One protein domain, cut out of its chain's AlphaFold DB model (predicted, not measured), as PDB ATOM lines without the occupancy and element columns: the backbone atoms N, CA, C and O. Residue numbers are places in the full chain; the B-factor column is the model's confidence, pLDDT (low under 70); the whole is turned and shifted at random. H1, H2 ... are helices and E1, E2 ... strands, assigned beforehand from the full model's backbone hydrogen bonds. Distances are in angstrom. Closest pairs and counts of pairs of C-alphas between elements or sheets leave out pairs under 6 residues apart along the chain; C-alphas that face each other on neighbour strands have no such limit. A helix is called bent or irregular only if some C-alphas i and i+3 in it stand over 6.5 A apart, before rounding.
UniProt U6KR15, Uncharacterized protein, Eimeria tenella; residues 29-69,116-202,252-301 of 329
ATOM      1  N   VAL A  29      36.895  23.461 119.662       91.44
ATOM      2  CA  VAL A  29      35.871  24.519 119.661       91.44
ATOM      3  C   VAL A  29      34.535  23.968 120.153       91.44
ATOM      4  O   VAL A  29      34.037  23.005 119.569       91.44
ATOM      5  N   LEU A  30      33.954  24.576 121.185       87.94
ATOM      6  CA  LEU A  30      32.651  24.233 121.761       87.94
ATOM      7  C   LEU A  30      31.694  25.414 121.607       87.94
ATOM      8  O   LEU A  30      32.067  26.544 121.891       87.94
ATOM      9  N   ARG A  31      30.457  25.170 121.188       91.56
ATOM     10  CA  ARG A  31      29.462  26.222 120.934       91.56
ATOM     11  C   ARG A  31      28.308  26.128 121.909       91.56
ATOM     12  O   ARG A  31      27.629  25.107 121.975       91.56
ATOM     13  N   VAL A  32      28.053  27.202 122.645       90.44
ATOM     14  CA  VAL A  32      26.976  27.272 123.635       90.44
ATOM     15  C   VAL A  32      25.983  28.343 123.223       90.44
ATOM     16  O   VAL A  32      26.300  29.527 123.183       90.44
ATOM     17  N   LEU A  33      24.755  27.929 122.946       93.44
ATOM     18  CA  LEU A  33      23.665  28.824 122.596       93.44
ATOM     19  C   LEU A  33      23.075  29.456 123.864       93.44
ATOM     20  O   LEU A  33      22.591  28.734 124.730       93.44
ATOM     21  N   VAL A  34      23.064  30.784 123.977       94.56
ATOM     22  CA  VAL A  34      22.518  31.499 125.144       94.56
ATOM     23  C   VAL A  34      21.196  32.162 124.762       94.56
ATOM     24  O   VAL A  34      21.151  33.090 123.953       94.56
ATOM     25  N   VAL A  35      20.101  31.675 125.342       95.00
ATOM     26  CA  VAL A  35      18.713  32.017 124.982       95.00
ATOM     27  C   VAL A  35      17.893  32.404 126.204       95.00
ATOM     28  O   VAL A  35      18.257  32.103 127.337       95.00
ATOM     29  N   GLY A  36      16.786  33.100 125.973       94.50
ATOM     30  CA  GLY A  36      15.890  33.582 127.018       94.50
ATOM     31  C   GLY A  36      15.303  34.937 126.659       94.50
ATOM     32  O   GLY A  36      15.741  35.576 125.696       94.50
ATOM     33  N   GLU A  37      14.353  35.401 127.463       94.56
ATOM     34  CA  GLU A  37      13.632  36.656 127.242       94.56
ATOM     35  C   GLU A  37      14.546  37.882 127.099       94.56
ATOM     36  O   GLU A  37      15.722  37.901 127.498       94.56
ATOM     37  N   ALA A  38      14.008  38.938 126.487       93.25
ATOM     38  CA  ALA A  38      14.676  40.236 126.489       93.25
ATOM     39  C   ALA A  38      14.924  40.682 127.942       93.25
ATOM     40  O   ALA A  38      14.120  40.403 128.823       93.25
ATOM     41  N   ALA A  39      16.059  41.335 128.195       90.62
ATOM     42  CA  ALA A  39      16.476  41.751 129.537       90.62
ATOM     43  C   ALA A  39      16.681  40.637 130.588       90.62
ATOM     44  O   ALA A  39      16.985  40.954 131.729       90.62
ATOM     45  N   ALA A  40      16.688  39.349 130.215       89.56
ATOM     46  CA  ALA A  40      16.988  38.236 131.132       89.56
ATOM     47  C   ALA A  40      18.445  38.180 131.666       89.56
ATOM     48  O   ALA A  40      18.868  37.157 132.193       89.56
ATOM     49  N   GLY A  41      19.254  39.228 131.474       89.62
ATOM     50  CA  GLY A  41      20.632  39.290 131.977       89.62
ATOM     51  C   GLY A  41      21.689  38.525 131.167       89.62
ATOM     52  O   GLY A  41      22.829  38.442 131.612       89.62
ATOM     53  N   LYS A  42      21.364  38.002 129.974       92.75
ATOM     54  CA  LYS A  42      22.299  37.222 129.126       92.75
ATOM     55  C   LYS A  42      23.623  37.941 128.848       92.75
ATOM     56  O   LYS A  42      24.685  37.395 129.122       92.75
ATOM     57  N   THR A  43      23.556  39.172 128.343       93.12
ATOM     58  CA  THR A  43      24.744  39.967 128.007       93.12
ATOM     59  C   THR A  43      25.595  40.251 129.243       93.12
ATOM     60  O   THR A  43      26.806  40.067 129.211       93.12
ATOM     61  N   ALA A  44      24.957  40.631 130.356       87.75
ATOM     62  CA  ALA A  44      25.644  40.906 131.618       87.75
ATOM     63  C   ALA A  44      26.348  39.654 132.168       87.75
ATOM     64  O   ALA A  44      27.469  39.735 132.659       87.75
ATOM     65  N   LEU A  45      25.713  38.486 132.044       87.69
ATOM     66  CA  LEU A  45      26.295  37.201 132.420       87.69
ATOM     67  C   LEU A  45      27.534  36.859 131.579       87.69
ATOM     68  O   LEU A  45      28.544  36.432 132.135       87.69
ATOM     69  N   LEU A  46      27.488  37.075 130.262       91.06
ATOM     70  CA  LEU A  46      28.643  36.839 129.389       91.06
ATOM     71  C   LEU A  46      29.783  37.829 129.644       91.06
ATOM     72  O   LEU A  46      30.935  37.414 129.706       91.06
ATOM     73  N   GLN A  47      29.474  39.106 129.870       89.81
ATOM     74  CA  GLN A  47      30.469  40.118 130.245       89.81
ATOM     75  C   GLN A  47      31.152  39.782 131.574       89.81
ATOM     76  O   GLN A  47      32.363  39.952 131.719       89.81
ATOM     77  N   LEU A  48      30.390  39.274 132.548       87.12
ATOM     78  CA  LEU A  48      30.935  38.832 133.828       87.12
ATOM     79  C   LEU A  48      31.886  37.639 133.649       87.12
ATOM     80  O   LEU A  48      32.966  37.623 134.237       87.12
ATOM     81  N   LEU A  49      31.509  36.666 132.814       86.94
ATOM     82  CA  LEU A  49      32.362  35.524 132.483       86.94
ATOM     83  C   LEU A  49      33.651  35.942 131.774       86.94
ATOM     84  O   LEU A  49      34.720  35.456 132.127       86.94
ATOM     85  N   GLU A  50      33.558  36.845 130.801       89.12
ATOM     86  CA  GLU A  50      34.714  37.373 130.076       89.12
ATOM     87  C   GLU A  50      35.682  38.082 131.030       89.12
ATOM     88  O   GLU A  50      36.879  37.786 131.040       89.12
ATOM     89  N   LYS A  51      35.150  38.945 131.905       87.31
ATOM     90  CA  LYS A  51      35.939  39.638 132.926       87.31
ATOM     91  C   LYS A  51      36.660  38.651 133.847       87.31
ATOM     92  O   LYS A  51      37.866  38.775 134.047       87.31
ATOM     93  N   HIS A  52      35.955  37.652 134.377       85.50
ATOM     94  CA  HIS A  52      36.571  36.675 135.275       85.50
ATOM     95  C   HIS A  52      37.570  35.756 134.574       85.50
ATOM     96  O   HIS A  52      38.592  35.408 135.160       85.50
ATOM     97  N   ALA A  53      37.332  35.379 133.319       83.88
ATOM     98  CA  ALA A  53      38.314  34.615 132.562       83.88
ATOM     99  C   ALA A  53      39.603  35.417 132.330       83.88
ATOM    100  O   ALA A  53      40.691  34.856 132.456       83.88
ATOM    101  N   ALA A  54      39.501  36.727 132.076       81.06
ATOM    102  CA  ALA A  54      40.663  37.607 131.975       81.06
ATOM    103  C   ALA A  54      41.427  37.721 133.310       81.06
ATOM    104  O   ALA A  54      42.659  37.641 133.328       81.06
ATOM    105  N   GLU A  55      40.711  37.845 134.433       84.12
ATOM    106  CA  GLU A  55      41.301  37.856 135.780       84.12
ATOM    107  C   GLU A  55      42.041  36.542 136.081       84.12
ATOM    108  O   GLU A  55      43.194  36.560 136.515       84.12
ATOM    109  N   LEU A  56      41.421  35.394 135.789       78.81
ATOM    110  CA  LEU A  56      42.019  34.073 136.009       78.81
ATOM    111  C   LEU A  56      43.217  33.810 135.096       78.81
ATOM    112  O   LEU A  56      44.205  33.222 135.538       78.81
ATOM    113  N   GLY A  57      43.148  34.257 133.841       77.69
ATOM    114  CA  GLY A  57      44.275  34.196 132.916       77.69
ATOM    115  C   GLY A  57      45.472  34.985 133.445       77.69
ATOM    116  O   GLY A  57      46.581  34.459 133.496       77.69
ATOM    117  N   SER A  58      45.228  36.206 133.926       79.06
ATOM    118  CA  SER A  58      46.268  37.076 134.490       79.06
ATOM    119  C   SER A  58      46.894  36.475 135.752       79.06
ATOM    120  O   SER A  58      48.116  36.415 135.866       79.06
ATOM    121  N   ALA A  59      46.071  35.953 136.668       80.25
ATOM    122  CA  ALA A  59      46.546  35.304 137.891       80.25
ATOM    123  C   ALA A  59      47.410  34.066 137.598       80.25
ATOM    124  O   ALA A  59      48.423  33.841 138.256       80.25
ATOM    125  N   ARG A  60      47.045  33.280 136.577       79.62
ATOM    126  CA  ARG A  60      47.810  32.092 136.176       79.62
ATOM    127  C   ARG A  60      49.165  32.448 135.567       79.62
ATOM    128  O   ARG A  60      50.135  31.749 135.841       79.62
ATOM    129  N   ILE A  61      49.235  33.508 134.761       79.38
ATOM    130  CA  ILE A  61      50.504  33.997 134.199       79.38
ATOM    131  C   ILE A  61      51.430  34.453 135.330       79.38
ATOM    132  O   ILE A  61      52.570  34.002 135.388       79.38
ATOM    133  N   ALA A  62      50.917  35.246 136.276       85.88
ATOM    134  CA  ALA A  62      51.688  35.689 137.437       85.88
ATOM    135  C   ALA A  62      52.229  34.504 138.260       85.88
ATOM    136  O   ALA A  62      53.404  34.479 138.620       85.88
ATOM    137  N   GLN A  63      51.404  33.474 138.484       86.19
ATOM    138  CA  GLN A  63      51.832  32.264 139.187       86.19
ATOM    139  C   GLN A  63      52.921  31.494 138.420       86.19
ATOM    140  O   GLN A  63      53.886  31.026 139.019       86.19
ATOM    141  N   GLN A  64      52.810  31.385 137.093       85.56
ATOM    142  CA  GLN A  64      53.836  30.735 136.268       85.56
ATOM    143  C   GLN A  64      55.169  31.489 136.283       85.56
ATOM    144  O   GLN A  64      56.225  30.856 136.258       85.56
ATOM    145  N   GLU A  65      55.140  32.820 136.310       92.12
ATOM    146  CA  GLU A  65      56.345  33.643 136.431       92.12
ATOM    147  C   GLU A  65      57.018  33.456 137.795       92.12
ATOM    148  O   GLU A  65      58.236  33.277 137.852       92.12
ATOM    149  N   GLU A  66      56.234  33.406 138.875       94.12
ATOM    150  CA  GLU A  66      56.730  33.131 140.226       94.12
ATOM    151  C   GLU A  66      57.358  31.730 140.328       94.12
ATOM    152  O   GLU A  66      58.479  31.579 140.822       94.12
ATOM    153  N   ASP A  67      56.686  30.703 139.802       92.12
ATOM    154  CA  ASP A  67      57.194  29.327 139.792       92.12
ATOM    155  C   ASP A  67      58.470  29.200 138.942       92.12
ATOM    156  O   ASP A  67      59.414  28.497 139.317       92.12
ATOM    157  N   ARG A  68      58.549  29.928 137.822       93.56
ATOM    158  CA  ARG A  68      59.749  29.983 136.977       93.56
ATOM    159  C   ARG A  68      60.913  30.674 137.683       93.56
ATOM    160  O   ARG A  68      62.042  30.198 137.572       93.56
ATOM    161  N   ALA A  69      60.657  31.761 138.408       93.31
ATOM    162  CA  ALA A  69      61.672  32.446 139.204       93.31
ATOM    163  C   ALA A  69      62.197  31.545 140.335       93.31
ATOM    164  O   ALA A  69      63.410  31.436 140.519       93.31
ATOM    165  N   LEU A 116      23.564  45.482 138.310       51.03
ATOM    166  CA  LEU A 116      24.347  45.027 137.150       51.03
ATOM    167  C   LEU A 116      23.944  45.728 135.845       51.03
ATOM    168  O   LEU A 116      24.810  46.114 135.062       51.03
ATOM    169  N   SER A 117      22.646  45.945 135.630       46.59
ATOM    170  CA  SER A 117      22.141  46.656 134.450       46.59
ATOM    171  C   SER A 117      22.472  48.147 134.505       46.59
ATOM    172  O   SER A 117      22.724  48.756 133.467       46.59
ATOM    173  N   ALA A 118      22.512  48.727 135.709       49.00
ATOM    174  CA  ALA A 118      22.963  50.100 135.930       49.00
ATOM    175  C   ALA A 118      24.495  50.239 135.831       49.00
ATOM    176  O   ALA A 118      24.980  51.227 135.286       49.00
ATOM    177  N   LEU A 119      25.252  49.240 136.301       54.75
ATOM    178  CA  LEU A 119      26.718  49.239 136.278       54.75
ATOM    179  C   LEU A 119      27.286  49.087 134.862       54.75
ATOM    180  O   LEU A 119      28.310  49.689 134.556       54.75
ATOM    181  N   MET A 120      26.638  48.296 134.001       59.06
ATOM    182  CA  MET A 120      27.125  48.039 132.636       59.06
ATOM    183  C   MET A 120      26.330  48.761 131.540       59.06
ATOM    184  O   MET A 120      26.767  48.796 130.391       59.06
ATOM    185  N   GLY A 121      25.195  49.371 131.892       69.69
ATOM    186  CA  GLY A 121      24.248  49.954 130.947       69.69
ATOM    187  C   GLY A 121      23.539  48.863 130.146       69.69
ATOM    188  O   GLY A 121      24.157  48.147 129.359       69.69
ATOM    189  N   TYR A 122      22.222  48.726 130.312       72.56
ATOM    190  CA  TYR A 122      21.457  47.767 129.517       72.56
ATOM    191  C   TYR A 122      21.619  48.056 128.017       72.56
ATOM    192  O   TYR A 122      21.201  49.105 127.520       72.56
ATOM    193  N   ARG A 123      22.205  47.105 127.286       76.94
ATOM    194  CA  ARG A 123      22.272  47.115 125.824       76.94
ATOM    195  C   ARG A 123      21.484  45.930 125.299       76.94
ATOM    196  O   ARG A 123      21.775  44.787 125.626       76.94
ATOM    197  N   SER A 124      20.464  46.210 124.494       81.88
ATOM    198  CA  SER A 124      19.685  45.149 123.869       81.88
ATOM    199  C   SER A 124      20.474  44.527 122.719       81.88
ATOM    200  O   SER A 124      20.846  45.219 121.770       81.88
ATOM    201  N   THR A 125      20.706  43.217 122.788       83.88
ATOM    202  CA  THR A 125      21.324  42.445 121.705       83.88
ATOM    203  C   THR A 125      20.402  42.423 120.484       83.88
ATOM    204  O   THR A 125      19.374  41.742 120.465       83.88
ATOM    205  N   CYS A 126      20.773  43.181 119.451       83.44
ATOM    206  CA  CYS A 126      20.070  43.224 118.171       83.44
ATOM    207  C   CYS A 126      20.612  42.120 117.254       83.44
ATOM    208  O   CYS A 126      21.559  42.332 116.505       83.44
ATOM    209  N   GLY A 127      20.017  40.929 117.330       88.94
ATOM    210  CA  GLY A 127      20.421  39.773 116.530       88.94
ATOM    211  C   GLY A 127      21.227  38.769 117.344       88.94
ATOM    212  O   GLY A 127      20.636  38.019 118.124       88.94
ATOM    213  N   VAL A 128      22.545  38.740 117.134       92.88
ATOM    214  CA  VAL A 128      23.456  37.743 117.715       92.88
ATOM    215  C   VAL A 128      24.696  38.425 118.271       92.88
ATOM    216  O   VAL A 128      25.290  39.258 117.590       92.88
ATOM    217  N   ASN A 129      25.104  38.044 119.475       94.25
ATOM    218  CA  ASN A 129      26.385  38.419 120.058       94.25
ATOM    219  C   ASN A 129      27.203  37.140 120.298       94.25
ATOM    220  O   ASN A 129      26.711  36.202 120.918       94.25
ATOM    221  N   ILE A 130      28.420  37.076 119.752       95.06
ATOM    222  CA  ILE A 130      29.303  35.911 119.877       95.06
ATOM    223  C   ILE A 130      30.461  36.293 120.788       95.06
ATOM    224  O   ILE A 130      31.249  37.171 120.445       95.06
ATOM    225  N   VAL A 131      30.573  35.605 121.922       94.94
ATOM    226  CA  VAL A 131      31.636  35.830 122.905       94.94
ATOM    227  C   VAL A 131      32.555  34.605 122.932       94.94
ATOM    228  O   VAL A 131      32.146  33.555 123.438       94.94
ATOM    229  N   PRO A 132      33.768  34.689 122.360       95.31
ATOM    230  CA  PRO A 132      34.751  33.617 122.438       95.31
ATOM    231  C   PRO A 132      35.452  33.628 123.802       95.31
ATOM    232  O   PRO A 132      36.006  34.639 124.222       95.31
ATOM    233  N   LEU A 133      35.483  32.479 124.470       92.44
ATOM    234  CA  LEU A 133      36.164  32.274 125.742       92.44
ATOM    235  C   LEU A 133      37.193  31.154 125.602       92.44
ATOM    236  O   LEU A 133      36.838  30.002 125.359       92.44
ATOM    237  N   ARG A 134      38.474  31.474 125.783       90.88
ATOM    238  CA  ARG A 134      39.528  30.456 125.831       90.88
ATOM    239  C   ARG A 134      39.707  29.965 127.253       90.88
ATOM    240  O   ARG A 134      39.811  30.763 128.182       90.88
ATOM    241  N   CYS A 135      39.743  28.656 127.424       85.50
ATOM    242  CA  CYS A 135      39.903  28.035 128.729       85.50
ATOM    243  C   CYS A 135      40.699  26.739 128.616       85.50
ATOM    244  O   CYS A 135      40.738  26.096 127.571       85.50
ATOM    245  N   THR A 136      41.345  26.371 129.714       83.44
ATOM    246  CA  THR A 136      42.121  25.139 129.821       83.44
ATOM    247  C   THR A 136      41.461  24.268 130.877       83.44
ATOM    248  O   THR A 136      41.149  24.763 131.964       83.44
ATOM    249  N   ASP A 137      41.230  22.996 130.575       81.50
ATOM    250  CA  ASP A 137      40.670  22.068 131.556       81.50
ATOM    251  C   ASP A 137      41.718  21.615 132.590       81.50
ATOM    252  O   ASP A 137      42.881  22.026 132.584       81.50
ATOM    253  N   THR A 138      41.301  20.746 133.513       75.56
ATOM    254  CA  THR A 138      42.190  20.170 134.532       75.56
ATOM    255  C   THR A 138      43.228  19.201 133.966       75.56
ATOM    256  O   THR A 138      44.180  18.875 134.668       75.56
ATOM    257  N   SER A 139      43.046  18.717 132.735       77.88
ATOM    258  CA  SER A 139      44.005  17.860 132.034       77.88
ATOM    259  C   SER A 139      45.065  18.658 131.263       77.88
ATOM    260  O   SER A 139      46.065  18.087 130.835       77.88
ATOM    261  N   GLY A 140      44.892  19.980 131.146       80.62
ATOM    262  CA  GLY A 140      45.788  20.861 130.398       80.62
ATOM    263  C   GLY A 140      45.380  21.065 128.938       80.62
ATOM    264  O   GLY A 140      46.103  21.732 128.199       80.62
ATOM    265  N   GLU A 141      44.234  20.530 128.516       83.62
ATOM    266  CA  GLU A 141      43.714  20.698 127.161       83.62
ATOM    267  C   GLU A 141      43.061  22.070 126.997       83.62
ATOM    268  O   GLU A 141      42.379  22.561 127.900       83.62
ATOM    269  N   ASN A 142      43.272  22.691 125.834       86.31
ATOM    270  CA  ASN A 142      42.756  24.021 125.521       86.31
ATOM    271  C   ASN A 142      41.459  23.937 124.714       86.31
ATOM    272  O   ASN A 142      41.374  23.225 123.707       86.31
ATOM    273  N   TYR A 143      40.481  24.730 125.136       88.31
ATOM    274  CA  TYR A 143      39.165  24.828 124.531       88.31
ATOM    275  C   TYR A 143      38.858  26.278 124.171       88.31
ATOM    276  O   TYR A 143      39.050  27.190 124.981       88.31
ATOM    277  N   LEU A 144      38.275  26.454 122.988       93.81
ATOM    278  CA  LEU A 144      37.618  27.688 122.580       93.81
ATOM    279  C   LEU A 144      36.111  27.507 122.746       93.81
ATOM    280  O   LEU A 144      35.477  26.809 121.959       93.81
ATOM    281  N   VAL A 145      35.529  28.128 123.763       92.50
ATOM    282  CA  VAL A 145      34.083  28.107 123.994       92.50
ATOM    283  C   VAL A 145      33.463  29.355 123.374       92.50
ATOM    284  O   VAL A 145      33.689  30.466 123.839       92.50
ATOM    285  N   GLU A 146      32.675  29.192 122.319       95.69
ATOM    286  CA  GLU A 146      31.916  30.263 121.680       95.69
ATOM    287  C   GLU A 146      30.518  30.346 122.303       95.69
ATOM    288  O   GLU A 146      29.686  29.455 122.115       95.69
ATOM    289  N   PHE A 147      30.231  31.430 123.021       95.00
ATOM    290  CA  PHE A 147      28.885  31.713 123.515       95.00
ATOM    291  C   PHE A 147      28.109  32.506 122.471       95.00
ATOM    292  O   PHE A 147      28.466  33.636 122.153       95.00
ATOM    293  N   TRP A 148      27.052  31.914 121.931       95.81
ATOM    294  CA  TRP A 148      26.187  32.521 120.925       95.81
ATOM    295  C   TRP A 148      24.936  33.063 121.602       95.81
ATOM    296  O   TRP A 148      23.936  32.364 121.773       95.81
ATOM    297  N   GLU A 149      25.006  34.316 122.030       95.75
ATOM    298  CA  GLU A 149      23.887  35.028 122.625       95.75
ATOM    299  C   GLU A 149      22.880  35.442 121.564       95.75
ATOM    300  O   GLU A 149      23.191  36.164 120.616       95.75
ATOM    301  N   VAL A 150      21.636  35.030 121.774       94.00
ATOM    302  CA  VAL A 150      20.532  35.336 120.878       94.00
ATOM    303  C   VAL A 150      19.647  36.419 121.475       94.00
ATOM    304  O   VAL A 150      19.268  36.348 122.644       94.00
ATOM    305  N   GLY A 151      19.254  37.405 120.668       94.75
ATOM    306  CA  GLY A 151      18.267  38.400 121.080       94.75
ATOM    307  C   GLY A 151      16.981  37.757 121.620       94.75
ATOM    308  O   GLY A 151      16.414  36.836 121.029       94.75
ATOM    309  N   GLY A 152      16.514  38.245 122.770       93.12
ATOM    310  CA  GLY A 152      15.307  37.726 123.421       93.12
ATOM    311  C   GLY A 152      14.000  38.311 122.876       93.12
ATOM    312  O   GLY A 152      12.929  37.780 123.136       93.12
ATOM    313  N   SER A 153      14.064  39.407 122.114       92.75
ATOM    314  CA  SER A 153      12.870  40.096 121.617       92.75
ATOM    315  C   SER A 153      12.205  39.341 120.464       92.75
ATOM    316  O   SER A 153      12.862  38.646 119.682       92.75
ATOM    317  N   SER A 154      10.898  39.523 120.284       91.31
ATOM    318  CA  SER A 154      10.166  38.969 119.134       91.31
ATOM    319  C   SER A 154      10.724  39.448 117.786       91.31
ATOM    320  O   SER A 154      10.728  38.680 116.825       91.31
ATOM    321  N   ALA A 155      11.283  40.664 117.734       92.06
ATOM    322  CA  ALA A 155      11.914  41.237 116.543       92.06
ATOM    323  C   ALA A 155      13.096  40.403 116.016       92.06
ATOM    324  O   ALA A 155      13.386  40.421 114.825       92.06
ATOM    325  N   THR A 156      13.755  39.624 116.878       91.69
ATOM    326  CA  THR A 156      14.911  38.794 116.492       91.69
ATOM    327  C   THR A 156      14.539  37.365 116.089       91.69
ATOM    328  O   THR A 156      15.417  36.596 115.703       91.69
ATOM    329  N   LYS A 157      13.248  36.994 116.110       91.62
ATOM    330  CA  LYS A 157      12.755  35.617 115.887       91.62
ATOM    331  C   LYS A 157      13.213  34.977 114.571       91.62
ATOM    332  O   LYS A 157      13.402  33.759 114.519       91.62
ATOM    333  N   ALA A 158      13.370  35.775 113.513       89.31
ATOM    334  CA  ALA A 158      13.881  35.304 112.226       89.31
ATOM    335  C   ALA A 158      15.375  34.952 112.311       89.31
ATOM    336  O   ALA A 158      15.770  33.857 111.924       89.31
ATOM    337  N   THR A 159      16.184  35.829 112.910       89.19
ATOM    338  CA  THR A 159      17.622  35.611 113.128       89.19
ATOM    339  C   THR A 159      17.886  34.391 114.008       89.19
ATOM    340  O   THR A 159      18.783  33.607 113.712       89.19
ATOM    341  N   ARG A 160      17.066  34.172 115.046       92.38
ATOM    342  CA  ARG A 160      17.191  32.991 115.917       92.38
ATOM    343  C   ARG A 160      17.074  31.679 115.155       92.38
ATOM    344  O   ARG A 160      17.808  30.742 115.438       92.38
ATOM    345  N   ALA A 161      16.167  31.627 114.176       89.31
ATOM    346  CA  ALA A 161      15.946  30.433 113.367       89.31
ATOM    347  C   ALA A 161      17.226  29.992 112.651       89.31
ATOM    348  O   ALA A 161      17.535  28.807 112.624       89.31
ATOM    349  N   LEU A 162      17.973  30.963 112.119       89.81
ATOM    350  CA  LEU A 162      19.224  30.717 111.408       89.81
ATOM    351  C   LEU A 162      20.302  30.166 112.344       89.81
ATOM    352  O   LEU A 162      21.048  29.276 111.955       89.81
ATOM    353  N   LEU A 163      20.356  30.649 113.588       90.94
ATOM    354  CA  LEU A 163      21.294  30.129 114.581       90.94
ATOM    355  C   LEU A 163      20.964  28.710 115.035       90.94
ATOM    356  O   LEU A 163      21.879  27.940 115.296       90.94
ATOM    357  N   TYR A 164      19.685  28.353 115.140       91.00
ATOM    358  CA  TYR A 164      19.295  27.007 115.579       91.00
ATOM    359  C   TYR A 164      19.614  25.932 114.537       91.00
ATOM    360  O   TYR A 164      19.784  24.775 114.905       91.00
ATOM    361  N   ALA A 165      19.732  26.315 113.262       89.25
ATOM    362  CA  ALA A 165      20.169  25.429 112.184       89.25
ATOM    363  C   ALA A 165      21.683  25.145 112.213       89.25
ATOM    364  O   ALA A 165      22.167  24.225 111.558       89.25
ATOM    365  N   MET A 166      22.456  25.936 112.957       88.81
ATOM    366  CA  MET A 166      23.894  25.744 113.096       88.81
ATOM    367  C   MET A 166      24.187  24.741 114.225       88.81
ATOM    368  O   MET A 166      23.487  24.738 115.237       88.81
ATOM    369  N   PRO A 167      25.235  23.905 114.116       87.25
ATOM    370  CA  PRO A 167      25.558  22.934 115.155       87.25
ATOM    371  C   PRO A 167      26.103  23.629 116.412       87.25
ATOM    372  O   PRO A 167      27.103  24.353 116.340       87.25
ATOM    373  N   PHE A 168      25.464  23.362 117.554       88.69
ATOM    374  CA  PHE A 168      25.877  23.796 118.892       88.69
ATOM    375  C   PHE A 168      25.987  22.601 119.856       88.69
ATOM    376  O   PHE A 168      25.305  21.592 119.692       88.69
ATOM    377  N   ASP A 169      26.853  22.714 120.864       84.62
ATOM    378  CA  ASP A 169      27.187  21.667 121.842       84.62
ATOM    379  C   ASP A 169      26.438  21.819 123.177       84.62
ATOM    380  O   ASP A 169      26.505  20.944 124.042       84.62
ATOM    381  N   GLY A 170      25.753  22.944 123.393       86.50
ATOM    382  CA  GLY A 170      25.019  23.202 124.627       86.50
ATOM    383  C   GLY A 170      24.044  24.365 124.517       86.50
ATOM    384  O   GLY A 170      24.167  25.208 123.630       86.50
ATOM    385  N   VAL A 171      23.076  24.414 125.437       87.75
ATOM    386  CA  VAL A 171      22.112  25.514 125.544       87.75
ATOM    387  C   VAL A 171      22.114  26.057 126.966       87.75
ATOM    388  O   VAL A 171      22.041  25.315 127.947       87.75
ATOM    389  N   TRP A 172      22.148  27.374 127.078       91.88
ATOM    390  CA  TRP A 172      22.000  28.091 128.325       91.88
ATOM    391  C   TRP A 172      20.716  28.915 128.297       91.88
ATOM    392  O   TRP A 172      20.582  29.848 127.506       91.88
ATOM    393  N   LEU A 173      19.761  28.548 129.149       92.50
ATOM    394  CA  LEU A 173      18.484  29.235 129.302       92.50
ATOM    395  C   LEU A 173      18.595  30.268 130.424       92.50
ATOM    396  O   LEU A 173      18.632  29.912 131.598       92.50
ATOM    397  N   ALA A 174      18.643  31.545 130.075       91.75
ATOM    398  CA  ALA A 174      18.653  32.638 131.038       91.75
ATOM    399  C   ALA A 174      17.233  33.158 131.291       91.75
ATOM    400  O   ALA A 174      16.463  33.373 130.351       91.75
ATOM    401  N   TYR A 175      16.910  33.417 132.553       91.31
ATOM    402  CA  TYR A 175      15.682  34.093 132.953       91.31
ATOM    403  C   TYR A 175      15.948  35.037 134.127       91.31
ATOM    404  O   TYR A 175      16.902  34.900 134.891       91.31
ATOM    405  N   GLU A 176      15.090  36.030 134.281       88.81
ATOM    406  CA  GLU A 176      15.087  36.850 135.484       88.81
ATOM    407  C   GLU A 176      14.333  36.088 136.581       88.81
ATOM    408  O   GLU A 176      13.153  35.778 136.419       88.81
ATOM    409  N   SER A 177      14.995  35.764 137.693       85.94
ATOM    410  CA  SER A 177      14.406  34.988 138.792       85.94
ATOM    411  C   SER A 177      13.277  35.739 139.499       85.94
ATOM    412  O   SER A 177      12.397  35.115 140.083       85.94
ATOM    413  N   GLY A 178      13.275  37.074 139.420       85.62
ATOM    414  CA  GLY A 178      12.167  37.917 139.878       85.62
ATOM    415  C   GLY A 178      10.939  37.902 138.956       85.62
ATOM    416  O   GLY A 178       9.894  38.425 139.333       85.62
ATOM    417  N   SER A 179      11.039  37.306 137.764       86.00
ATOM    418  CA  SER A 179       9.983  37.294 136.751       86.00
ATOM    419  C   SER A 179       9.459  35.877 136.515       86.00
ATOM    420  O   SER A 179      10.003  35.096 135.731       86.00
ATOM    421  N   GLU A 180       8.331  35.549 137.146       88.75
ATOM    422  CA  GLU A 180       7.653  34.265 136.922       88.75
ATOM    423  C   GLU A 180       7.243  34.090 135.447       88.75
ATOM    424  O   GLU A 180       7.295  32.986 134.904       88.75
ATOM    425  N   ALA A 181       6.892  35.184 134.765       91.31
ATOM    426  CA  ALA A 181       6.605  35.171 133.334       91.31
ATOM    427  C   ALA A 181       7.827  34.728 132.509       91.31
ATOM    428  O   ALA A 181       7.682  33.905 131.603       91.31
ATOM    429  N   ALA A 182       9.031  35.206 132.857       88.19
ATOM    430  CA  ALA A 182      10.267  34.776 132.209       88.19
ATOM    431  C   ALA A 182      10.534  33.283 132.454       88.19
ATOM    432  O   ALA A 182      10.844  32.560 131.508       88.19
ATOM    433  N   PHE A 183      10.319  32.783 133.673       88.50
ATOM    434  CA  PHE A 183      10.439  31.352 133.967       88.50
ATOM    435  C   PHE A 183       9.434  30.500 133.169       88.50
ATOM    436  O   PHE A 183       9.802  29.512 132.532       88.50
ATOM    437  N   ARG A 184       8.161  30.917 133.119       91.75
ATOM    438  CA  ARG A 184       7.105  30.229 132.352       91.75
ATOM    439  C   ARG A 184       7.350  30.240 130.838       91.75
ATOM    440  O   ARG A 184       6.778  29.409 130.136       91.75
ATOM    441  N   SER A 185       8.200  31.137 130.330       92.12
ATOM    442  CA  SER A 185       8.587  31.182 128.913       92.12
ATOM    443  C   SER A 185       9.620  30.113 128.523       92.12
ATOM    444  O   SER A 185       9.720  29.760 127.346       92.12
ATOM    445  N   LEU A 186      10.370  29.549 129.483       89.06
ATOM    446  CA  LEU A 186      11.473  28.619 129.201       89.06
ATOM    447  C   LEU A 186      11.058  27.384 128.378       89.06
ATOM    448  O   LEU A 186      11.777  27.041 127.435       89.06
ATOM    449  N   PRO A 187       9.904  26.728 128.635       89.69
ATOM    450  CA  PRO A 187       9.442  25.627 127.792       89.69
ATOM    451  C   PRO A 187       9.182  26.043 126.338       89.69
ATOM    452  O   PRO A 187       9.429  25.252 125.429       89.69
ATOM    453  N   ALA A 188       8.717  27.275 126.097       91.75
ATOM    454  CA  ALA A 188       8.493  27.784 124.746       91.75
ATOM    455  C   ALA A 188       9.820  28.007 124.005       91.75
ATOM    456  O   ALA A 188       9.931  27.631 122.841       91.75
ATOM    457  N   TRP A 189      10.842  28.530 124.693       91.88
ATOM    458  CA  TRP A 189      12.205  28.648 124.162       91.88
ATOM    459  C   TRP A 189      12.809  27.284 123.814       91.88
ATOM    460  O   TRP A 189      13.344  27.102 122.719       91.88
ATOM    461  N   LEU A 190      12.676  26.301 124.708       89.94
ATOM    462  CA  LEU A 190      13.109  24.926 124.451       89.94
ATOM    463  C   LEU A 190      12.398  24.326 123.237       89.94
ATOM    464  O   LEU A 190      13.057  23.750 122.373       89.94
ATOM    465  N   LEU A 191      11.075  24.478 123.146       88.06
ATOM    466  CA  LEU A 191      10.302  23.985 122.010       88.06
ATOM    467  C   LEU A 191      10.724  24.669 120.701       88.06
ATOM    468  O   LEU A 191      10.891  23.982 119.695       88.06
ATOM    469  N   GLU A 192      10.954  25.989 120.716       90.31
ATOM    470  CA  GLU A 192      11.433  26.751 119.551       90.31
ATOM    471  C   GLU A 192      12.762  26.188 119.023       90.31
ATOM    472  O   GLU A 192      12.904  25.996 117.814       90.31
ATOM    473  N   ILE A 193      13.702  25.869 119.920       89.88
ATOM    474  CA  ILE A 193      14.991  25.256 119.573       89.88
ATOM    475  C   ILE A 193      14.782  23.842 119.027       89.88
ATOM    476  O   ILE A 193      15.286  23.516 117.957       89.88
ATOM    477  N   CYS A 194      13.999  23.006 119.717       86.00
ATOM    478  CA  CYS A 194      13.778  21.606 119.332       86.00
ATOM    479  C   CYS A 194      13.097  21.451 117.969       86.00
ATOM    480  O   CYS A 194      13.294  20.445 117.298       86.00
ATOM    481  N   MET A 195      12.253  22.411 117.584       84.69
ATOM    482  CA  MET A 195      11.549  22.393 116.301       84.69
ATOM    483  C   MET A 195      12.414  22.844 115.123       84.69
ATOM    484  O   MET A 195      12.031  22.611 113.979       84.69
ATOM    485  N   ARG A 196      13.518  23.548 115.389       82.44
ATOM    486  CA  ARG A 196      14.344  24.201 114.364       82.44
ATOM    487  C   ARG A 196      15.761  23.655 114.281       82.44
ATOM    488  O   ARG A 196      16.395  23.828 113.251       82.44
ATOM    489  N   ALA A 197      16.251  23.025 115.343       76.81
ATOM    490  CA  ALA A 197      17.467  22.240 115.282       76.81
ATOM    491  C   ALA A 197      17.188  20.980 114.456       76.81
ATOM    492  O   ALA A 197      16.293  20.201 114.791       76.81
ATOM    493  N   ASP A 198      17.964  20.774 113.390       69.75
ATOM    494  CA  ASP A 198      17.860  19.581 112.536       69.75
ATOM    495  C   ASP A 198      18.106  18.283 113.322       69.75
ATOM    496  O   ASP A 198      17.616  17.216 112.960       69.75
ATOM    497  N   THR A 199      18.812  18.382 114.449       59.69
ATOM    498  CA  THR A 199      18.947  17.318 115.445       59.69
ATOM    499  C   THR A 199      17.935  17.491 116.563       59.69
ATOM    500  O   THR A 199      18.004  18.430 117.363       59.69
ATOM    501  N   ARG A 200      17.031  16.518 116.688       59.12
ATOM    502  CA  ARG A 200      16.119  16.472 117.830       59.12
ATOM    503  C   ARG A 200      16.937  16.134 119.077       59.12
ATOM    504  O   ARG A 200      17.636  15.120 119.058       59.12
ATOM    505  N   PRO A 201      16.812  16.855 120.205       53.69
ATOM    506  CA  PRO A 201      17.499  16.469 121.445       53.69
ATOM    507  C   PRO A 201      17.261  15.004 121.833       53.69
ATOM    508  O   PRO A 201      18.156  14.335 122.345       53.69
ATOM    509  N   SER A 202      16.074  14.472 121.524       52.34
ATOM    510  CA  SER A 202      15.751  13.056 121.694       52.34
ATOM    511  C   SER A 202      16.761  12.126 121.019       52.34
ATOM    512  O   SER A 202      17.154  11.132 121.617       52.34
ATOM    513  N   LEU A 252      20.521  16.857 135.158       39.31
ATOM    514  CA  LEU A 252      21.209  17.903 135.905       39.31
ATOM    515  C   LEU A 252      20.804  19.229 135.281       39.31
ATOM    516  O   LEU A 252      21.254  19.530 134.176       39.31
ATOM    517  N   LEU A 253      19.961  19.993 135.970       48.81
ATOM    518  CA  LEU A 253      19.947  21.427 135.747       48.81
ATOM    519  C   LEU A 253      20.878  22.057 136.780       48.81
ATOM    520  O   LEU A 253      21.034  21.595 137.910       48.81
ATOM    521  N   GLN A 254      21.619  23.049 136.324       51.34
ATOM    522  CA  GLN A 254      22.430  23.877 137.193       51.34
ATOM    523  C   GLN A 254      21.812  25.258 137.138       51.34
ATOM    524  O   GLN A 254      21.806  25.864 136.068       51.34
ATOM    525  N   GLU A 255      21.264  25.710 138.261       51.12
ATOM    526  CA  GLU A 255      20.772  27.069 138.422       51.12
ATOM    527  C   GLU A 255      21.925  27.918 138.973       51.12
ATOM    528  O   GLU A 255      22.504  27.680 140.034       51.12
ATOM    529  N   VAL A 256      22.340  28.914 138.210       57.50
ATOM    530  CA  VAL A 256      23.315  29.893 138.691       57.50
ATOM    531  C   VAL A 256      22.537  31.141 139.070       57.50
ATOM    532  O   VAL A 256      22.023  31.809 138.175       57.50
ATOM    533  N   VAL A 257      22.431  31.446 140.370       56.59
ATOM    534  CA  VAL A 257      21.756  32.656 140.857       56.59
ATOM    535  C   VAL A 257      22.782  33.779 141.004       56.59
ATOM    536  O   VAL A 257      23.670  33.758 141.861       56.59
ATOM    537  N   LEU A 258      22.666  34.791 140.149       52.75
ATOM    538  CA  LEU A 258      23.582  35.925 140.089       52.75
ATOM    539  C   LEU A 258      23.186  37.016 141.102       52.75
ATOM    540  O   LEU A 258      22.692  38.079 140.732       52.75
ATOM    541  N   GLY A 259      23.436  36.760 142.391       53.19
ATOM    542  CA  GLY A 259      23.491  37.779 143.452       53.19
ATOM    543  C   GLY A 259      22.232  38.653 143.594       53.19
ATOM    544  O   GLY A 259      21.146  38.293 143.148       53.19
ATOM    545  N   ALA A 260      22.376  39.834 144.207       49.34
ATOM    546  CA  ALA A 260      21.276  40.772 144.498       49.34
ATOM    547  C   ALA A 260      20.531  41.316 143.253       49.34
ATOM    548  O   ALA A 260      19.598  42.101 143.390       49.34
ATOM    549  N   GLY A 261      20.946  40.922 142.043       54.47
ATOM    550  CA  GLY A 261      20.335  41.326 140.780       54.47
ATOM    551  C   GLY A 261      19.156  40.464 140.324       54.47
ATOM    552  O   GLY A 261      18.486  40.872 139.385       54.47
ATOM    553  N   GLY A 262      18.892  39.313 140.960       64.62
ATOM    554  CA  GLY A 262      17.709  38.497 140.654       64.62
ATOM    555  C   GLY A 262      17.724  37.853 139.263       64.62
ATOM    556  O   GLY A 262      16.673  37.719 138.641       64.62
ATOM    557  N   TYR A 263      18.895  37.468 138.752       67.50
ATOM    558  CA  TYR A 263      19.007  36.702 137.508       67.50
ATOM    559  C   TYR A 263      19.379  35.259 137.814       67.50
ATOM    560  O   TYR A 263      20.254  35.002 138.645       67.50
ATOM    561  N   ALA A 264      18.736  34.332 137.117       69.88
ATOM    562  CA  ALA A 264      19.032  32.918 137.199       69.88
ATOM    563  C   ALA A 264      19.270  32.366 135.797       69.88
ATOM    564  O   ALA A 264      18.644  32.759 134.811       69.88
ATOM    565  N   ALA A 265      20.216  31.449 135.690       62.34
ATOM    566  CA  ALA A 265      20.512  30.826 134.418       62.34
ATOM    567  C   ALA A 265      20.545  29.318 134.599       62.34
ATOM    568  O   ALA A 265      21.261  28.797 135.451       62.34
ATOM    569  N   VAL A 266      19.751  28.637 133.786       71.44
ATOM    570  CA  VAL A 266      19.605  27.193 133.780       71.44
ATOM    571  C   VAL A 266      20.458  26.635 132.658       71.44
ATOM    572  O   VAL A 266      20.158  26.811 131.473       71.44
ATOM    573  N   PHE A 267      21.536  25.954 133.020       64.50
ATOM    574  CA  PHE A 267      22.326  25.245 132.027       64.50
ATOM    575  C   PHE A 267      21.652  23.918 131.680       64.50
ATOM    576  O   PHE A 267      21.474  23.058 132.547       64.50
ATOM    577  N   VAL A 268      21.287  23.754 130.407       61.03
ATOM    578  CA  VAL A 268      20.787  22.492 129.867       61.03
ATOM    579  C   VAL A 268      21.862  21.968 128.924       61.03
ATOM    580  O   VAL A 268      21.961  22.442 127.789       61.03
ATOM    581  N   PRO A 269      22.690  20.999 129.352       53.25
ATOM    582  CA  PRO A 269      23.628  20.382 128.434       53.25
ATOM    583  C   PRO A 269      22.814  19.720 127.320       53.25
ATOM    584  O   PRO A 269      22.130  18.720 127.539       53.25
ATOM    585  N   PHE A 270      22.860  20.306 126.128       52.28
ATOM    586  CA  PHE A 270      22.276  19.731 124.930       52.28
ATOM    587  C   PHE A 270      23.325  18.825 124.330       52.28
ATOM    588  O   PHE A 270      24.268  19.257 123.683       52.28
ATOM    589  N   TRP A 271      23.186  17.538 124.601       51.69
ATOM    590  CA  TRP A 271      24.029  16.547 123.973       51.69
ATOM    591  C   TRP A 271      23.553  16.574 122.528       51.69
ATOM    592  O   TRP A 271      22.430  16.166 122.290       51.69
ATOM    593  N   LEU A 272      24.302  17.162 121.597       39.91
ATOM    594  CA  LEU A 272      23.923  17.180 120.176       39.91
ATOM    595  C   LEU A 272      24.965  16.507 119.272       39.91
ATOM    596  O   LEU A 272      24.672  16.212 118.119       39.91
ATOM    597  N   SER A 273      26.137  16.148 119.809       38.88
ATOM    598  CA  SER A 273      27.144  15.371 119.083       38.88
ATOM    599  C   SER A 273      27.561  14.112 119.859       38.88
ATOM    600  O   SER A 273      28.170  14.222 120.926       38.88
ATOM    601  N   PRO A 274      27.289  12.899 119.335       40.88
ATOM    602  CA  PRO A 274      27.766  11.636 119.908       40.88
ATOM    603  C   PRO A 274      29.299  11.510 119.967       40.88
ATOM    604  O   PRO A 274      29.806  10.609 120.630       40.88
ATOM    605  N   GLN A 275      30.035  12.379 119.263       44.81
ATOM    606  CA  GLN A 275      31.479  12.260 119.047       44.81
ATOM    607  C   GLN A 275      32.360  13.035 120.036       44.81
ATOM    608  O   GLN A 275      33.576  12.863 119.992       44.81
ATOM    609  N   ARG A 276      31.811  13.878 120.924       51.59
ATOM    610  CA  ARG A 276      32.630  14.750 121.791       51.59
ATOM    611  C   ARG A 276      32.426  14.463 123.278       51.59
ATOM    612  O   ARG A 276      31.303  14.290 123.751       51.59
ATOM    613  N   GLN A 277      33.538  14.347 124.009       51.25
ATOM    614  CA  GLN A 277      33.559  13.940 125.412       51.25
ATOM    615  C   GLN A 277      32.959  15.037 126.309       51.25
ATOM    616  O   GLN A 277      33.526  16.089 126.559       51.25
ATOM    617  N   THR A 278      31.764  14.756 126.819       50.28
ATOM    618  CA  THR A 278      30.971  15.598 127.734       50.28
ATOM    619  C   THR A 278      31.596  15.829 129.112       50.28
ATOM    620  O   THR A 278      31.134  16.710 129.837       50.28
ATOM    621  N   GLY A 279      32.590  15.023 129.505       58.81
ATOM    622  CA  GLY A 279      33.327  15.243 130.753       58.81
ATOM    623  C   GLY A 279      34.048  16.588 130.737       58.81
ATOM    624  O   GLY A 279      34.025  17.310 131.732       58.81
ATOM    625  N   ASP A 280      34.555  16.958 129.565       58.25
ATOM    626  CA  ASP A 280      35.443  18.094 129.402       58.25
ATOM    627  C   ASP A 280      34.663  19.406 129.444       58.25
ATOM    628  O   ASP A 280      34.987  20.267 130.250       58.25
ATOM    629  N   LEU A 281      33.548  19.534 128.708       59.59
ATOM    630  CA  LEU A 281      32.708  20.743 128.761       59.59
ATOM    631  C   LEU A 281      32.169  21.001 130.175       59.59
ATOM    632  O   LEU A 281      32.187  22.134 130.650       59.59
ATOM    633  N   LEU A 282      31.693  19.962 130.871       64.69
ATOM    634  CA  LEU A 282      31.187  20.126 132.233       64.69
ATOM    635  C   LEU A 282      32.322  20.439 133.217       64.69
ATOM    636  O   LEU A 282      32.117  21.232 134.130       64.69
ATOM    637  N   GLY A 283      33.501  19.834 133.048       65.44
ATOM    638  CA  GLY A 283      34.693  20.123 133.845       65.44
ATOM    639  C   GLY A 283      35.191  21.553 133.643       65.44
ATOM    640  O   GLY A 283      35.407  22.268 134.619       65.44
ATOM    641  N   VAL A 284      35.269  21.991 132.387       62.34
ATOM    642  CA  VAL A 284      35.612  23.353 131.965       62.34
ATOM    643  C   VAL A 284      34.625  24.356 132.545       62.34
ATOM    644  O   VAL A 284      35.037  25.262 133.262       62.34
ATOM    645  N   LEU A 285      33.319  24.170 132.317       65.69
ATOM    646  CA  LEU A 285      32.301  25.080 132.837       65.69
ATOM    647  C   LEU A 285      32.322  25.094 134.366       65.69
ATOM    648  O   LEU A 285      32.327  26.167 134.957       65.69
ATOM    649  N   LYS A 286      32.428  23.940 135.035       69.12
ATOM    650  CA  LYS A 286      32.578  23.895 136.498       69.12
ATOM    651  C   LYS A 286      33.823  24.635 136.974       69.12
ATOM    652  O   LYS A 286      33.734  25.315 137.988       69.12
ATOM    653  N   GLY A 287      34.952  24.520 136.277       62.41
ATOM    654  CA  GLY A 287      36.176  25.258 136.583       62.41
ATOM    655  C   GLY A 287      35.976  26.765 136.446       62.41
ATOM    656  O   GLY A 287      36.216  27.501 137.402       62.41
ATOM    657  N   VAL A 288      35.444  27.204 135.302       61.50
ATOM    658  CA  VAL A 288      35.146  28.613 135.006       61.50
ATOM    659  C   VAL A 288      34.157  29.185 136.024       61.50
ATOM    660  O   VAL A 288      34.427  30.231 136.607       61.50
ATOM    661  N   PHE A 289      33.055  28.491 136.322       63.16
ATOM    662  CA  PHE A 289      32.053  28.948 137.290       63.16
ATOM    663  C   PHE A 289      32.562  28.910 138.728       63.16
ATOM    664  O   PHE A 289      32.377  29.877 139.455       63.16
ATOM    665  N   LYS A 290      33.236  27.837 139.157       62.97
ATOM    666  CA  LYS A 290      33.779  27.743 140.521       62.97
ATOM    667  C   LYS A 290      34.835  28.813 140.785       62.97
ATOM    668  O   LYS A 290      34.965  29.262 141.919       62.97
ATOM    669  N   ALA A 291      35.585  29.206 139.760       52.31
ATOM    670  CA  ALA A 291      36.569  30.269 139.856       52.31
ATOM    671  C   ALA A 291      35.928  31.670 139.777       52.31
ATOM    672  O   ALA A 291      36.292  32.538 140.565       52.31
ATOM    673  N   SER A 292      34.917  31.861 138.920       47.41
ATOM    674  CA  SER A 292      34.202  33.140 138.747       47.41
ATOM    675  C   SER A 292      33.235  33.465 139.895       47.41
ATOM    676  O   SER A 292      32.990  34.624 140.202       47.41
ATOM    677  N   LEU A 293      32.674  32.452 140.566       51.41
ATOM    678  CA  LEU A 293      31.612  32.619 141.569       51.41
ATOM    679  C   LEU A 293      32.114  32.586 143.022       51.41
ATOM    680  O   LEU A 293      31.307  32.447 143.933       51.41
ATOM    681  N   ARG A 294      33.418  32.777 143.281       47.78
ATOM    682  CA  ARG A 294      33.952  32.947 144.657       47.78
ATOM    683  C   ARG A 294      33.514  34.258 145.351       47.78
ATOM    684  O   ARG A 294      33.947  34.522 146.468       47.78
ATOM    685  N   GLY A 295      32.674  35.075 144.707       45.59
ATOM    686  CA  GLY A 295      32.025  36.265 145.277       45.59
ATOM    687  C   GLY A 295      30.689  35.966 145.992       45.59
ATOM    688  O   GLY A 295      30.398  34.812 146.288       45.59
ATOM    689  N   PRO A 296      29.821  36.968 146.251       35.09
ATOM    690  CA  PRO A 296      28.547  36.811 146.979       35.09
ATOM    691  C   PRO A 296      27.449  36.056 146.192       35.09
ATOM    692  O   PRO A 296      26.256  36.211 146.457       35.09
ATOM    693  N   PHE A 297      27.826  35.271 145.187       39.94
ATOM    694  CA  PHE A 297      26.917  34.590 144.278       39.94
ATOM    695  C   PHE A 297      26.599  33.191 144.812       39.94
ATOM    696  O   PHE A 297      27.494  32.368 144.994       39.94
ATOM    697  N   LYS A 298      25.318  32.897 145.057       40.50
ATOM    698  CA  LYS A 298      24.883  31.539 145.407       40.50
ATOM    699  C   LYS A 298      24.675  30.741 144.123       40.50
ATOM    700  O   LYS A 298      23.819  31.066 143.309       40.50
ATOM    701  N   THR A 299      25.443  29.674 143.945       36.66
ATOM    702  CA  THR A 299      25.165  28.696 142.887       36.66
ATOM    703  C   THR A 299      24.208  27.655 143.451       36.66
ATOM    704  O   THR A 299      24.536  27.026 144.452       36.66
ATOM    705  N   VAL A 300      23.046  27.455 142.835       32.66
ATOM    706  CA  VAL A 300      22.083  26.422 143.239       32.66
ATOM    707  C   VAL A 300      22.072  25.347 142.158       32.66
ATOM    708  O   VAL A 300      21.481  25.485 141.100       32.66
ATOM    709  N   LEU A 301      22.751  24.224 142.368       29.33
ATOM    710  CA  LEU A 301      22.672  23.125 141.403       29.33
ATOM    711  C   LEU A 301      21.279  22.465 141.486       29.33
ATOM    712  O   LEU A 301      21.087  21.533 142.263       29.33
TER     713      LEU A 301
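AT A GLANCE: This is residues 29 to 69, 116 to 202 and 252 to 301 of the 329 residues of an uncharacterized protein of Eimeria tenella (UniProt U6KR15). A strongly twisted sheet of six strands, curled like part of a barrel, wraps round the first part of one long helix, H1, whose residues 58 to 69 stick out from the body. H5 crosses the strands on the same face as H1, and H3 and H4 cover the opposite face, making three layers, helices on both faces of a sheet. The printed part has 178 residues, with five named helices and six named strands in the order E1 H1 H2 E2 E3 H3 E4 H4 E5 E6 H5; the sheet runs E2, E3, E1, E4, E6, E5 and is mixed, and the class is mixed, helices and strands. The whole is compact, with a radius of gyration of the C-alphas of 16.6 A, and spans 55 by 41 by 28 A.

HOW THE PARTS SIT: Begin at inner strand E1, residues 29 to 35. Its parallel neighbours are E3, residues 142 to 150, with N 32 and O 146 at 2.8 A, and E4, residues 170 to 176, with N 172 and O 33 at 2.7 A. Edge strand E2, residues 128 to 136, forms an antiparallel hairpin with E3; look at N 131 and O 147, 2.9 A. E6, residues 263 to 268, is antiparallel to E4, with N 266 and O 173 at 2.8 A. E5, residues 254 to 258, is the other edge strand and forms a hairpin with E6, with N 258 and O 263 at 2.9 A. The sheet curls round residues 42 to 57 of H1, residues 42 to 69; its closest C-alphas to E2 are those of Glu 50 and Leu 133, 6.8 A. On the same face, H5, residues 278 to 292, lies over E3 at a height over the sheet of 4.3 A, only just above the sheet's level, and runs across the strands, at 83 degrees to E3 on the local plane. H1 touches H5 with residues 49 to 56 alone, about perpendicular at 86 degrees; the closest C-alphas are those of His 52 and Ser 292, 5.5 A. On the opposite face, H3, residues 154 to 164, is over E3, closest at the C-alphas of Arg 160 and Val 150, 6.4 A. E3, H3 and E4 form a split strand-helix-strand unit, two strands running the same way with E1 between them, and its crossover is right-handed. H4, residues 180 to 196, runs along the strands over E1 and E4, at a height of 9.5 A. H3 and H4 only just touch, with 3 pairs of C-alphas within 8 A, and only at their ends, closest at Tyr 164 and Arg 196, 5.8 A. H2, residues 116 to 120, is not on the sheet and only just touches H1, with 3 such pairs, closest at Leu 116 and Ala 44, 7.0 A. Every O i to N i+4 pair is within hydrogen-bond range in H1, H2 and H5, against 3 of 7 in H3, where 6 of 8 O i to N i+3 pairs are, and 9 of 13 in H4.

IN THESE COORDINATES: Find C-alpha 29 at (35.871, 24.519, 119.661), where E1 begins. H1 runs 40.9 A from C-alpha 42 at (22.299, 37.222, 129.126) to C-alpha 69 at (61.672, 32.446, 139.204). E2 measures 25.6 A, E3 25.4 A, E4 20.1 A and E1 19.5 A. H4 measures 25.6 A, with a kink of 26 degrees near residue 188; it is irregular, but only just, with C-alphas 184 and 187 at 6.9 A. H3 is irregular, with C-alphas 155 and 158 at 7.6 A. H5 runs 21.0 A and ends at C-alpha 292, (34.202, 33.140, 138.747).

THE WHOLE: The C-alphas farthest apart, those of Ala 69 and Met 195, are 56.0 A apart. Residues 70 to 115 are not printed, a gap of 39.4 A between C-alphas 69 and 116, and residues 203 to 251 are not printed, a gap of 16.0 A between C-alphas 202 and 252. Of the links that are printed whole, none is long. The mean pLDDT of the printed part is 76.7, and 60 residues are under 70, namely 116 to 121, 198 to 202, 252 to 265 and 267 to 301.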